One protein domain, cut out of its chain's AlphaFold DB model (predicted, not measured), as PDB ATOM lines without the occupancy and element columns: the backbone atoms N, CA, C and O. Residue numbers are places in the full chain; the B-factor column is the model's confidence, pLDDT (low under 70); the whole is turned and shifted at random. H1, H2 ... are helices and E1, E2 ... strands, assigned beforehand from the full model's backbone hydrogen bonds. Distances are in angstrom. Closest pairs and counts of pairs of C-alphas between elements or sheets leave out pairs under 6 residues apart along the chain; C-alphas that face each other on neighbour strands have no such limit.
ATOM      1  N   ILE A  31     177.196 169.193 177.162       97.12
ATOM      2  CA  ILE A  31     177.275 167.754 176.920       97.12
ATOM      3  C   ILE A  31     176.458 167.466 175.669       97.12
ATOM      4  O   ILE A  31     175.260 167.713 175.656       97.12
ATOM      5  N   LEU A  32     177.091 166.938 174.628       98.12
ATOM      6  CA  LEU A  32     176.409 166.550 173.400       98.12
ATOM      7  C   LEU A  32     176.345 165.032 173.297       98.12
ATOM      8  O   LEU A  32     177.364 164.347 173.406       98.12
ATOM      9  N   VAL A  33     175.137 164.527 173.080       98.56
ATOM     10  CA  VAL A  33     174.855 163.133 172.752       98.56
ATOM     11  C   VAL A  33     174.392 163.071 171.302       98.56
ATOM     12  O   VAL A  33     173.384 163.681 170.945       98.56
ATOM     13  N   ILE A  34     175.100 162.311 170.470       98.62
ATOM     14  CA  ILE A  34     174.657 161.977 169.114       98.62
ATOM     15  C   ILE A  34     174.194 160.524 169.147       98.62
ATOM     16  O   ILE A  34     174.991 159.615 169.377       98.62
ATOM     17  N   ALA A  35     172.893 160.316 168.970       98.62
ATOM     18  CA  ALA A  35     172.267 159.003 168.912       98.62
ATOM     19  C   ALA A  35     171.963 158.634 167.460       98.62
ATOM     20  O   ALA A  35     171.307 159.394 166.744       98.62
ATOM     21  N   ASN A  36     172.431 157.466 167.036       98.56
ATOM     22  CA  ASN A  36     172.155 156.919 165.724       98.56
ATOM     23  C   ASN A  36     170.939 155.987 165.793       98.56
ATOM     24  O   ASN A  36     171.038 154.805 166.105       98.56
ATOM     25  N   ASN A  37     169.777 156.552 165.497       98.50
ATOM     26  CA  ASN A  37     168.504 155.862 165.332       98.50
ATOM     27  C   ASN A  37     168.205 155.562 163.845       98.50
ATOM     28  O   ASN A  37     167.052 155.296 163.505       98.50
ATOM     29  N   SER A  38     169.199 155.669 162.957       98.25
ATOM     30  CA  SER A  38     169.081 155.269 161.553       98.25
ATOM     31  C   SER A  38     169.427 153.789 161.370       98.25
ATOM     32  O   SER A  38     169.915 153.127 162.290       98.25
ATOM     33  N   SER A  39     169.170 153.280 160.172       97.88
ATOM     34  CA  SER A  39     169.525 151.929 159.731       97.88
ATOM     35  C   SER A  39     170.978 151.792 159.252       97.88
ATOM     36  O   SER A  39     171.398 150.693 158.894       97.88
ATOM     37  N   PHE A  40     171.752 152.882 159.263       97.50
ATOM     38  CA  PHE A  40     173.113 152.940 158.734       97.50
ATOM     39  C   PHE A  40     174.136 153.180 159.838       97.50
ATOM     40  O   PHE A  40     173.862 153.902 160.794       97.50
ATOM     41  N   ASP A  41     175.344 152.646 159.679       98.31
ATOM     42  CA  ASP A  41     176.476 153.017 160.526       98.31
ATOM     43  C   ASP A  41     177.018 154.390 160.108       98.31
ATOM     44  O   ASP A  41     177.168 154.677 158.919       98.31
ATOM     45  N   LEU A  42     177.293 155.249 161.095       98.38
ATOM     46  CA  LEU A  42     177.853 156.579 160.864       98.38
ATOM     47  C   LEU A  42     179.352 156.555 161.143       98.38
ATOM     48  O   LEU A  42     179.770 156.340 162.282       98.38
ATOM     49  N   ASP A  43     180.156 156.848 160.130       98.25
ATOM     50  CA  ASP A  43     181.609 156.902 160.231       98.25
ATOM     51  C   ASP A  43     182.119 158.334 160.409       98.25
ATOM     52  O   ASP A  43     181.571 159.291 159.857       98.25
ATOM     53  N   SER A  44     183.224 158.482 161.146       97.75
ATOM     54  CA  SER A  44     183.924 159.764 161.350       97.75
ATOM     55  C   SER A  44     182.990 160.924 161.734       97.75
ATOM     56  O   SER A  44     183.083 162.025 161.183       97.75
ATOM     57  N   VAL A  45     182.078 160.673 162.677       98.38
ATOM     58  CA  VAL A  45     181.102 161.662 163.141       98.38
ATOM     59  C   VAL A  45     181.832 162.819 163.817       98.38
ATOM     60  O   VAL A  45     182.627 162.614 164.736       98.38
ATOM     61  N   THR A  46     181.558 164.046 163.384       98.25
ATOM     62  CA  THR A  46     182.162 165.264 163.935       98.25
ATOM     63  C   THR A  46     181.133 166.375 164.116       98.25
ATOM     64  O   THR A  46     180.175 166.489 163.352       98.25
ATOM     65  N   TRP A  47     181.348 167.211 165.131       97.94
ATOM     66  CA  TRP A  47     180.583 168.433 165.388       97.94
ATOM     67  C   TRP A  47     181.537 169.498 165.932       97.94
ATOM     68  O   TRP A  47     182.281 169.221 166.877       97.94
ATOM     69  N   PHE A  48     181.568 170.688 165.325       95.31
ATOM     70  CA  PHE A  48     182.445 171.797 165.728       95.31
ATOM     71  C   PHE A  48     183.917 171.387 165.894       95.31
ATOM     72  O   PHE A  48     184.580 171.702 166.882       95.31
ATOM     73  N   GLY A  49     184.411 170.585 164.944       94.31
ATOM     74  CA  GLY A  49     185.771 170.035 164.943       94.31
ATOM     75  C   GLY A  49     186.040 168.928 165.974       94.31
ATOM     76  O   GLY A  49     187.110 168.327 165.945       94.31
ATOM     77  N   THR A  50     185.088 168.615 166.858       96.88
ATOM     78  CA  THR A  50     185.212 167.522 167.831       96.88
ATOM     79  C   THR A  50     184.762 166.202 167.214       96.88
ATOM     80  O   THR A  50     183.679 166.125 166.637       96.88
ATOM     81  N   SER A  51     185.580 165.155 167.352       97.81
ATOM     82  CA  SER A  51     185.283 163.813 166.838       97.81
ATOM     83  C   SER A  51     184.524 162.957 167.848       97.81
ATOM     84  O   SER A  51     184.954 162.801 168.989       97.81
ATOM     85  N   PHE A  52     183.438 162.346 167.384       98.19
ATOM     86  CA  PHE A  52     182.659 161.308 168.060       98.19
ATOM     87  C   PHE A  52     182.993 159.899 167.535       98.19
ATOM     88  O   PHE A  52     182.444 158.919 168.034       98.19
ATOM     89  N   GLY A  53     183.905 159.770 166.565       97.88
ATOM     90  CA  GLY A  53     184.274 158.481 165.976       97.88
ATOM     91  C   GLY A  53     183.130 157.833 165.193       97.88
ATOM     92  O   GLY A  53     182.303 158.528 164.605       97.88
ATOM     93  N   CYS A  54     183.107 156.501 165.162       98.25
ATOM     94  CA  CYS A  54     182.023 155.741 164.545       98.25
ATOM     95  C   CYS A  54     180.863 155.559 165.534       98.25
ATOM     96  O   CYS A  54     181.086 155.267 166.711       98.25
ATOM     97  N   ILE A  55     179.628 155.705 165.054       98.38
ATOM     98  CA  ILE A  55     178.402 155.484 165.828       98.38
ATOM     99  C   ILE A  55     177.540 154.486 165.055       98.38
ATOM    100  O   ILE A  55     176.856 154.849 164.098       98.38
ATOM    101  N   VAL A  56     177.583 153.222 165.471       98.38
ATOM    102  CA  VAL A  56     176.841 152.131 164.822       98.38
ATOM    103  C   VAL A  56     175.328 152.292 164.985       98.38
ATOM    104  O   VAL A  56     174.871 152.954 165.927       98.38
ATOM    105  N   ALA A  57     174.551 151.686 164.092       98.19
ATOM    106  CA  ALA A  57     173.091 151.716 164.139       98.19
ATOM    107  C   ALA A  57     172.557 151.255 165.511       98.19
ATOM    108  O   ALA A  57     172.970 150.234 166.062       98.19
ATOM    109  N   GLY A  58     171.648 152.039 166.094       98.06
ATOM    110  CA  GLY A  58     171.068 151.793 167.418       98.06
ATOM    111  C   GLY A  58     171.934 152.226 168.609       98.06
ATOM    112  O   GLY A  58     171.508 152.052 169.752       98.06
ATOM    113  N   SER A  59     173.122 152.796 168.380       98.44
ATOM    114  CA  SER A  59     174.029 153.257 169.441       98.44
ATOM    115  C   SER A  59     174.070 154.783 169.581       98.44
ATOM    116  O   SER A  59     173.452 155.530 168.820       98.44
ATOM    117  N   SER A  60     174.791 155.273 170.588       98.56
ATOM    118  CA  SER A  60     175.044 156.699 170.773       98.56
ATOM    119  C   SER A  60     176.451 156.950 171.297       98.56
ATOM    120  O   SER A  60     177.071 156.077 171.908       98.56
ATOM    121  N   ASN A  61     176.946 158.165 171.075       98.44
ATOM    122  CA  ASN A  61     178.169 158.648 171.700       98.44
ATOM    123  C   ASN A  61     177.904 159.979 172.415       98.44
ATOM    124  O   ASN A  61     177.124 160.810 171.945       98.44
ATOM    125  N   ARG A  62     178.537 160.162 173.574       98.25
ATOM    126  CA  ARG A  62     178.336 161.280 174.498       98.25
ATOM    127  C   ARG A  62     179.672 161.933 174.808       98.25
ATOM    128  O   ARG A  62     180.558 161.285 175.357       98.25
ATOM    129  N   GLN A  63     179.787 163.231 174.549       97.50
ATOM    130  CA  GLN A  63     181.000 163.989 174.851       97.50
ATOM    131  C   GLN A  63     180.722 165.315 175.545       97.50
ATOM    132  O   GLN A  63     179.677 165.938 175.370       97.50
ATOM    133  N   LYS A  64     181.699 165.749 176.344       96.50
ATOM    134  CA  LYS A  64     181.729 167.072 176.965       96.50
ATOM    135  C   LYS A  64     182.510 168.010 176.044       96.50
ATOM    136  O   LYS A  64     183.704 167.814 175.854       96.50
ATOM    137  N   ILE A  65     181.841 169.024 175.515       95.56
ATOM    138  CA  ILE A  65     182.325 169.866 174.414       95.56
ATOM    139  C   ILE A  65     182.159 171.358 174.713       95.56
ATOM    140  O   ILE A  65     181.423 171.748 175.623       95.56
ATOM    141  N   GLN A  66     182.839 172.216 173.951       94.88
ATOM    142  CA  GLN A  66     182.617 173.657 174.039       94.88
ATOM    143  C   GLN A  66     181.206 174.005 173.519       94.88
ATOM    144  O   GLN A  66     180.791 173.450 172.502       94.88
ATOM    145  N   PRO A  67     180.459 174.905 174.186       95.69
ATOM    146  CA  PRO A  67     179.172 175.376 173.682       95.69
ATOM    147  C   PRO A  67     179.315 176.067 172.322       95.69
ATOM    148  O   PRO A  67     180.305 176.763 172.082       95.69
ATOM    149  N   GLY A  68     178.317 175.917 171.457       96.19
ATOM    150  CA  GLY A  68     178.349 176.463 170.100       96.19
ATOM    151  C   GLY A  68     177.192 175.975 169.236       96.19
ATOM    152  O   GLY A  68     176.325 175.237 169.706       96.19
ATOM    153  N   THR A  69     177.200 176.384 167.970       97.88
ATOM    154  CA  THR A  69     176.221 175.981 166.957       97.88
ATOM    155  C   THR A  69     176.963 175.533 165.707       97.88
ATOM    156  O   THR A  69     177.717 176.317 165.133       97.88
ATOM    157  N   ASP A  70     176.750 174.287 165.287       98.12
ATOM    158  CA  ASP A  70     177.358 173.723 164.074       98.12
ATOM    159  C   ASP A  70     176.546 172.544 163.532       98.12
ATOM    160  O   ASP A  70     175.635 172.035 164.186       98.12
ATOM    161  N   TYR A  71     176.888 172.097 162.333       97.69
ATOM    162  CA  TYR A  71     176.356 170.900 161.705       97.69
ATOM    163  C   TYR A  71     177.054 169.645 162.225       97.69
ATOM    164  O   TYR A  71     178.209 169.674 162.655       97.69
ATOM    165  N   ILE A  72     176.347 168.520 162.143       98.25
ATOM    166  CA  ILE A  72     176.955 167.208 162.349       98.25
ATOM    167  C   ILE A  72     177.403 166.702 160.981       98.25
ATOM    168  O   ILE A  72     176.582 166.598 160.068       98.25
ATOM    169  N   TYR A  73     178.688 166.390 160.850       98.00
ATOM    170  CA  TYR A  73     179.280 165.798 159.652       98.00
ATOM    171  C   TYR A  73     179.597 164.332 159.915       98.00
ATOM    172  O   TYR A  73     180.053 163.990 161.005       98.00
ATOM    173  N   PHE A  74     179.385 163.476 158.926       97.94
ATOM    174  CA  PHE A  74     179.658 162.044 159.020       97.94
ATOM    175  C   PHE A  74     179.809 161.440 157.623       97.94
ATOM    176  O   PHE A  74     179.591 162.113 156.613       97.94
ATOM    177  N   TYR A  75     180.194 160.172 157.574       96.88
ATOM    178  CA  TYR A  75     180.243 159.374 156.362       96.88
ATOM    179  C   TYR A  75     179.308 158.177 156.494       96.88
ATOM    180  O   TYR A  75     179.163 157.623 157.580       96.88
ATOM    181  N   ILE A  76     178.704 157.770 155.381       95.75
ATOM    182  CA  ILE A  76     178.042 156.470 155.249       95.75
ATOM    183  C   ILE A  76     178.567 155.841 153.967       95.75
ATOM    184  O   ILE A  76     178.523 156.472 152.913       95.75
ATOM    185  N   ALA A  77     179.115 154.627 154.061       93.81
ATOM    186  CA  ALA A  77     179.702 153.911 152.923       93.81
ATOM    187  C   ALA A  77     180.701 154.762 152.098       93.81
ATOM    188  O   ALA A  77     180.748 154.685 150.874       93.81
ATOM    189  N   GLY A  78     181.491 155.611 152.769       91.75
ATOM    190  CA  GLY A  78     182.474 156.499 152.130       91.75
ATOM    191  C   GLY A  78     181.911 157.805 151.552       91.75
ATOM    192  O   GLY A  78     182.690 158.668 151.148       91.75
ATOM    193  N   VAL A  79     180.591 158.009 151.570       92.00
ATOM    194  CA  VAL A  79     179.946 159.247 151.116       92.00
ATOM    195  C   VAL A  79     179.898 160.255 152.257       92.00
ATOM    196  O   VAL A  79     179.324 159.981 153.311       92.00
ATOM    197  N   ARG A  80     180.491 161.439 152.054       94.69
ATOM    198  CA  ARG A  80     180.496 162.512 153.056       94.69
ATOM    199  C   ARG A  80     179.147 163.221 153.090       94.69
ATOM    200  O   ARG A  80     178.674 163.725 152.072       94.69
ATOM    201  N   MET A  81     178.582 163.356 154.282       95.69
ATOM    202  CA  MET A  81     177.299 164.011 154.511       95.69
ATOM    203  C   MET A  81     177.381 165.017 155.660       95.69
ATOM    204  O   MET A  81     178.289 164.975 156.498       95.69
ATOM    205  N   ARG A  82     176.407 165.926 155.709       96.44
ATOM    206  CA  ARG A  82     176.102 166.713 156.910       96.44
ATOM    207  C   ARG A  82     174.605 166.839 157.131       96.44
ATOM    208  O   ARG A  82     173.841 166.795 156.169       96.44
ATOM    209  N   THR A  83     174.194 167.105 158.367       97.75
ATOM    210  CA  THR A  83     172.808 167.493 158.668       97.75
ATOM    211  C   THR A  83     172.425 168.783 157.940       97.75
ATOM    212  O   THR A  83     173.245 169.688 157.765       97.75
ATOM    213  N   ALA A  84     171.164 168.894 157.520       96.38
ATOM    214  CA  ALA A  84     170.683 170.093 156.837       96.38
ATOM    215  C   ALA A  84     170.607 171.311 157.765       96.38
ATOM    216  O   ALA A  84     170.822 172.444 157.334       96.38
ATOM    217  N   TYR A  85     170.322 171.061 159.043       96.06
ATOM    218  CA  TYR A  85     170.166 172.082 160.071       96.06
ATOM    219  C   TYR A  85     171.303 171.985 161.090       96.06
ATOM    220  O   TYR A  85     171.722 170.869 161.429       96.06
ATOM    221  N   PRO A  86     171.812 173.131 161.576       97.25
ATOM    222  CA  PRO A  86     172.802 173.130 162.632       97.25
ATOM    223  C   PRO A  86     172.147 172.767 163.969       97.25
ATOM    224  O   PRO A  86     170.964 173.016 164.201       97.25
ATOM    225  N   LEU A  87     172.947 172.202 164.860       98.06
ATOM    226  CA  LEU A  87     172.595 171.906 166.236       98.06
ATOM    227  C   LEU A  87     173.298 172.895 167.162       98.06
ATOM    228  O   LEU A  87     174.513 173.072 167.073       98.06
ATOM    229  N   THR A  88     172.538 173.488 168.077       97.94
ATOM    230  CA  THR A  88     173.071 174.327 169.154       97.94
ATOM    231  C   THR A  88     173.248 173.499 170.421       97.94
ATOM    232  O   THR A  88     172.309 172.842 170.861       97.94
ATOM    233  N   CYS A  89     174.437 173.563 171.016       96.94
ATOM    234  CA  CYS A  89     174.746 172.972 172.312       96.94
ATOM    235  C   CYS A  89     174.997 174.097 173.320       96.94
ATOM    236  O   CYS A  89     176.018 174.790 173.257       96.94
ATOM    237  N   GLU A  90     174.053 174.305 174.236       95.50
ATOM    238  CA  GLU A  90     174.098 175.417 175.184       95.50
ATOM    239  C   GLU A  90     174.973 175.131 176.410       95.50
ATOM    240  O   GLU A  90     175.112 174.006 176.896       95.50
ATOM    241  N   LYS A  91     175.570 176.193 176.947       94.00
ATOM    242  CA  LYS A  91     176.461 176.133 178.107       94.00
ATOM    243  C   LYS A  91     175.753 175.526 179.323       94.00
ATOM    244  O   LYS A  91     174.789 176.097 179.815       94.00
ATOM    245  N   GLY A  92     176.296 174.430 179.863       93.44
ATOM    246  CA  GLY A  92     175.774 173.780 181.072       93.44
ATOM    247  C   GLY A  92     174.588 172.840 180.844       93.44
ATOM    248  O   GLY A  92     174.109 172.253 181.813       93.44
ATOM    249  N   TYR A  93     174.152 172.659 179.597       93.62
ATOM    250  CA  TYR A  93     173.058 171.759 179.241       93.62
ATOM    251  C   TYR A  93     173.572 170.469 178.598       93.62
ATOM    252  O   TYR A  93     174.669 170.418 178.034       93.62
ATOM    253  N   GLU A  94     172.761 169.415 178.687       97.06
ATOM    254  CA  GLU A  94     172.910 168.223 177.858       97.06
ATOM    255  C   GLU A  94     171.968 168.334 176.656       97.06
ATOM    256  O   GLU A  94     170.763 168.512 176.814       97.06
ATOM    257  N   THR A  95     172.524 168.236 175.453       97.31
ATOM    258  CA  THR A  95     171.790 168.261 174.189       97.31
ATOM    259  C   THR A  95     171.878 166.884 173.551       97.31
ATOM    260  O   THR A  95     172.969 166.338 173.405       97.31
ATOM    261  N   THR A  96     170.742 166.310 173.157       98.38
ATOM    262  CA  THR A  96     170.702 165.042 172.415       98.38
ATOM    263  C   THR A  96     170.186 165.284 171.005       98.38
ATOM    264  O   THR A  96     169.075 165.782 170.836       98.38
ATOM    265  N   TYR A  97     170.958 164.876 170.003       98.38
ATOM    266  CA  TYR A  97     170.521 164.830 168.613       98.38
ATOM    267  C   TYR A  97     170.341 163.387 168.158       98.38
ATOM    268  O   TYR A  97     171.179 162.532 168.446       98.38
ATOM    269  N   ARG A  98     169.242 163.116 167.455       98.56
ATOM    270  CA  ARG A  98     168.899 161.784 166.953       98.56
ATOM    271  C   ARG A  98     168.980 161.790 165.437       98.56
ATOM    272  O   ARG A  98     168.132 162.396 164.790       98.56
ATOM    273  N   VAL A  99     169.980 161.106 164.897       98.19
ATOM    274  CA  VAL A  99     170.056 160.806 163.465       98.19
ATOM    275  C   VAL A  99     169.090 159.662 163.186       98.19
ATOM    276  O   VAL A  99     169.105 158.658 163.884       98.19
ATOM    277  N   THR A 100     168.227 159.817 162.194       98.50
ATOM    278  CA  THR A 100     167.223 158.837 161.756       98.50
ATOM    279  C   THR A 100     167.280 158.693 160.241       98.50
ATOM    280  O   THR A 100     167.824 159.561 159.560       98.50
ATOM    281  N   ASP A 101     166.635 157.663 159.693       97.25
ATOM    282  CA  ASP A 101     166.499 157.492 158.236       97.25
ATOM    283  C   ASP A 101     165.797 158.676 157.550       97.25
ATOM    284  O   ASP A 101     165.982 158.896 156.359       97.25
ATOM    285  N   LEU A 102     165.020 159.457 158.309       97.12
ATOM    286  CA  LEU A 102     164.302 160.646 157.844       97.12
ATOM    287  C   LEU A 102     165.090 161.950 158.032       97.12
ATOM    288  O   LEU A 102     164.567 163.029 157.762       97.12
ATOM    289  N   THR A 103     166.324 161.879 158.539       97.62
ATOM    290  CA  THR A 103     167.127 163.078 158.800       97.62
ATOM    291  C   THR A 103     167.477 163.767 157.484       97.62
ATOM    292  O   THR A 103     168.074 163.129 156.616       97.62
ATOM    293  N   PRO A 104     167.146 165.059 157.317       96.94
ATOM    294  CA  PRO A 104     167.537 165.797 156.127       96.94
ATOM    295  C   PRO A 104     169.048 166.040 156.120       96.94
ATOM    296  O   PRO A 104     169.611 166.522 157.112       96.94
ATOM    297  N   VAL A 105     169.694 165.741 154.997       96.38
ATOM    298  CA  VAL A 105     171.144 165.840 154.821       96.38
ATOM    299  C   VAL A 105     171.525 166.512 153.508       96.38
ATOM    300  O   VAL A 105     170.795 166.462 152.520       96.38
ATOM    301  N   TYR A 106     172.711 167.115 153.502       93.94
ATOM    302  CA  TYR A 106     173.413 167.477 152.276       93.94
ATOM    303  C   TYR A 106     174.488 166.434 151.994       93.94
ATOM    304  O   TYR A 106     175.312 166.139 152.865       93.94
ATOM    305  N   VAL A 107     174.475 165.900 150.776       91.31
ATOM    306  CA  VAL A 107     175.501 164.988 150.271       91.31
ATOM    307  C   VAL A 107     176.588 165.824 149.612       91.31
ATOM    308  O   VAL A 107     176.304 166.626 148.724       91.31
ATOM    309  N   TYR A 108     177.828 165.660 150.058       84.12
ATOM    310  CA  TYR A 108     178.970 166.301 149.424       84.12
ATOM    311  C   TYR A 108     179.550 165.364 148.380       84.12
ATOM    312  O   TYR A 108     180.369 164.501 148.701       84.12
ATOM    313  N   ASP A 109     179.156 165.568 147.131       69.88
ATOM    314  CA  ASP A 109     179.941 165.052 146.024       69.88
ATOM    315  C   ASP A 109     181.121 166.006 145.786       69.88
ATOM    316  O   ASP A 109     180.939 167.191 145.502       69.88
ATOM    317  N   GLN A 110     182.348 165.502 145.934       59.78
ATOM    318  CA  GLN A 110     183.551 166.287 145.642       59.78
ATOM    319  C   GLN A 110     183.681 166.630 144.146       59.78
ATOM    320  O   GLN A 110     184.563 167.406 143.782       59.78
ATOM    321  N   SER A 111     182.822 166.076 143.284       61.62
ATOM    322  CA  SER A 111     182.825 166.328 141.844       61.62
ATOM    323  C   SER A 111     182.089 167.609 141.415       61.62
ATOM    324  O   SER A 111     182.237 168.031 140.265       61.62
ATOM    325  N   LEU A 112     181.334 168.266 142.307       53.00
ATOM    326  CA  LEU A 112     180.443 169.367 141.924       53.00
ATOM    327  C   LEU A 112     181.039 170.755 142.211       53.00
ATOM    328  O   LEU A 112     181.394 171.120 143.331       53.00
ATOM    329  N   SER A 113     181.158 171.532 141.131       49.81
ATOM    330  CA  SER A 113     181.682 172.898 141.078       49.81
ATOM    331  C   SER A 113     180.845 173.902 141.884       49.81
ATOM    332  O   SER A 113     179.670 173.675 142.150       49.81
ATOM    333  N   CYS A 114     181.452 175.047 142.210       55.34
ATOM    334  CA  CYS A 114     181.084 176.074 143.201       55.34
ATOM    335  C   CYS A 114     179.667 176.707 143.166       55.34
ATOM    336  O   CYS A 114     179.451 177.705 143.851       55.34
ATOM    337  N   SER A 115     178.714 176.191 142.393       56.88
ATOM    338  CA  SER A 115     177.368 176.755 142.225       56.88
ATOM    339  C   SER A 115     176.236 175.885 142.768       56.88
ATOM    340  O   SER A 115     175.074 176.239 142.571       56.88
ATOM    341  N   ASP A 116     176.528 174.754 143.415       52.97
ATOM    342  CA  ASP A 116     175.471 173.802 143.744       52.97
ATOM    343  C   ASP A 116     174.714 174.179 145.027       52.97
ATOM    344  O   ASP A 116     175.136 173.909 146.158       52.97
ATOM    345  N   GLN A 117     173.561 174.823 144.836       57.59
ATOM    346  CA  GLN A 117     172.494 174.891 145.831       57.59
ATOM    347  C   GLN A 117     171.857 173.502 145.944       57.59
ATOM    348  O   GLN A 117     170.734 173.279 145.494       57.59
ATOM    349  N   SER A 118     172.593 172.555 146.524       68.81
ATOM    350  CA  SER A 118     172.036 171.239 146.820       68.81
ATOM    351  C   SER A 118     170.803 171.426 147.705       68.81
ATOM    352  O   SER A 118     170.830 172.176 148.677       68.81
ATOM    353  N   VAL A 119     169.688 170.804 147.326       83.06
ATOM    354  CA  VAL A 119     168.476 170.714 148.151       83.06
ATOM    355  C   VAL A 119     168.709 169.580 149.147       83.06
ATOM    356  O   VAL A 119     169.231 168.538 148.737       83.06
ATOM    357  N   PRO A 120     168.367 169.740 150.439       86.44
ATOM    358  CA  PRO A 120     168.551 168.655 151.386       86.44
ATOM    359  C   PRO A 120     167.690 167.462 150.965       86.44
ATOM    360  O   PRO A 120     166.513 167.615 150.638       86.44
ATOM    361  N   VAL A 121     168.289 166.278 150.986       91.00
ATOM    362  CA  VAL A 121     167.618 165.004 150.715       91.00
ATOM    363  C   VAL A 121     167.433 164.245 152.018       91.00
ATOM    364  O   VAL A 121     168.143 164.484 152.997       91.00
ATOM    365  N   VAL A 122     166.472 163.331 152.055       93.06
ATOM    366  CA  VAL A 122     166.314 162.440 153.203       93.06
ATOM    367  C   VAL A 122     167.462 161.425 153.219       93.06
ATOM    368  O   VAL A 122     167.870 160.940 152.167       93.06
ATOM    369  N   LEU A 123     167.991 161.096 154.403       86.50
ATOM    370  CA  LEU A 123     169.132 160.188 154.557       86.50
ATOM    371  C   LEU A 123     168.951 158.851 153.825       86.50
ATOM    372  O   LEU A 123     169.847 158.420 153.104       86.50
ATOM    373  N   SER A 124     167.791 158.206 153.965       88.62
ATOM    374  CA  SER A 124     167.517 156.942 153.272       88.62
ATOM    375  C   SER A 124     167.481 157.083 151.747       88.62
ATOM    376  O   SER A 124     167.944 156.186 151.049       88.62
ATOM    377  N   GLU A 125     166.989 158.206 151.221       87.88
ATOM    378  CA  GLU A 125     166.997 158.500 149.782       87.88
ATOM    379  C   GLU A 125     168.411 158.795 149.276       87.88
ATOM    380  O   GLU A 125     168.767 158.393 148.170       87.88
ATOM    381  N   ALA A 126     169.226 159.478 150.084       81.94
ATOM    382  CA  ALA A 126     170.623 159.759 149.769       81.94
ATOM    383  C   ALA A 126     171.424 158.470 149.562       81.94
ATOM    384  O   ALA A 126     172.279 158.422 148.686       81.94
ATOM    385  N   MET A 127     171.113 157.428 150.336       90.00
ATOM    386  CA  MET A 127     171.793 156.133 150.275       90.00
ATOM    387  C   MET A 127     171.327 155.217 149.136       90.00
ATOM    388  O   MET A 127     171.939 154.177 148.910       90.00
ATOM    389  N   GLN A 128     170.250 155.565 148.429       86.94
ATOM    390  CA  GLN A 128     169.781 154.814 147.256       86.94
ATOM    391  C   GLN A 128     170.397 155.308 145.938       86.94
ATOM    392  O   GLN A 128     170.149 154.699 144.896       86.94
TER     393      GLN A 128
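What this domain is: This is residues 31 to 128 of the 129 residues of an uncharacterized protein of Firmicutes bacterium (UniProt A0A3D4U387). A small sandwich of two sheets, only partly face to face: a strongly twisted five-strand sheet, E3 E2 E6 E7 E10, reaches past a three-strand sheet, E4 E1 E9. A two-strand sheet, E5 and E8, sits at one side of the sandwich, the short helix H1 packs on the far end of the larger sheet, and residues 111 to 116 stick out as a loop. The printed part has 98 residues, with ten named strands, E1 to E10, followed by one named helix, H1; the class is mostly strand. The five-strand sheet is antiparallel and the three-strand sheet mixed. The whole is compact, with a radius of gyration of the C-alphas of 13.2 A and spans of 39 by 28 by 19 A.

Where its parts are: E1, residues 31 to 37, begins with C-alpha 31 at (177.275, 167.754, 176.920) and is 18.8 A long. E2 is residues 42 to 47, E3 residues 50 to 55, and E4 residues 60 to 65, 15.5 A long. E5 is residues 68 to 70, E6 residues 72 to 76, E7 residues 79 to 83 and E8 residues 87 to 89. E9, residues 94 to 100, is 19.5 A long. E10, residues 104 to 108, ends with C-alpha 108 at (178.970, 166.301, 149.424). H1, residues 123 to 126, ends with C-alpha 126 at (170.623, 159.759, 149.769).

How they stand to each other: In the larger sheet, E2 and E3 form a hairpin, with N 52 and O 45 2.8 A apart. E2 is antiparallel to E6, with N 43 and O 75 at 2.8 A. E6 and E7 form a hairpin, with N 81 and O 74 at 2.8 A. E7 is antiparallel to the edge strand E10, with N 106 and O 82 at 2.9 A. In the other sheet of the sandwich, E1 is parallel to E9, with N 37 and O 99 at 2.7 A, and antiparallel to E4, with N 34 and O 61 at 2.9 A. The strands of the two sheets stand at 30 degrees; the closest C-alphas of E3 and E4, Phe 52 and Asn 61, are 6.4 A apart. E5 and E8 are antiparallel, with N 89 and O 68 at 2.8 A, and E5 runs on into E6 at 36 degrees. H1 is on the larger sheet at a height of 8.3 A, only just over E7, with 3 of its 4 C-alphas; it is too short for an O i to N i+4 pair, and its 1 O i to N i+3 pair is within range.

The domain as a whole: The C-alphas farthest apart, Gly 92 and Ser 111, are 40.5 A apart. The printed part has no cut. The link from E10 to H1 is long, with 14 residues; the other links are tight. Mean pLDDT of the printed part is 92.0; residues 109 to 118 are under 70.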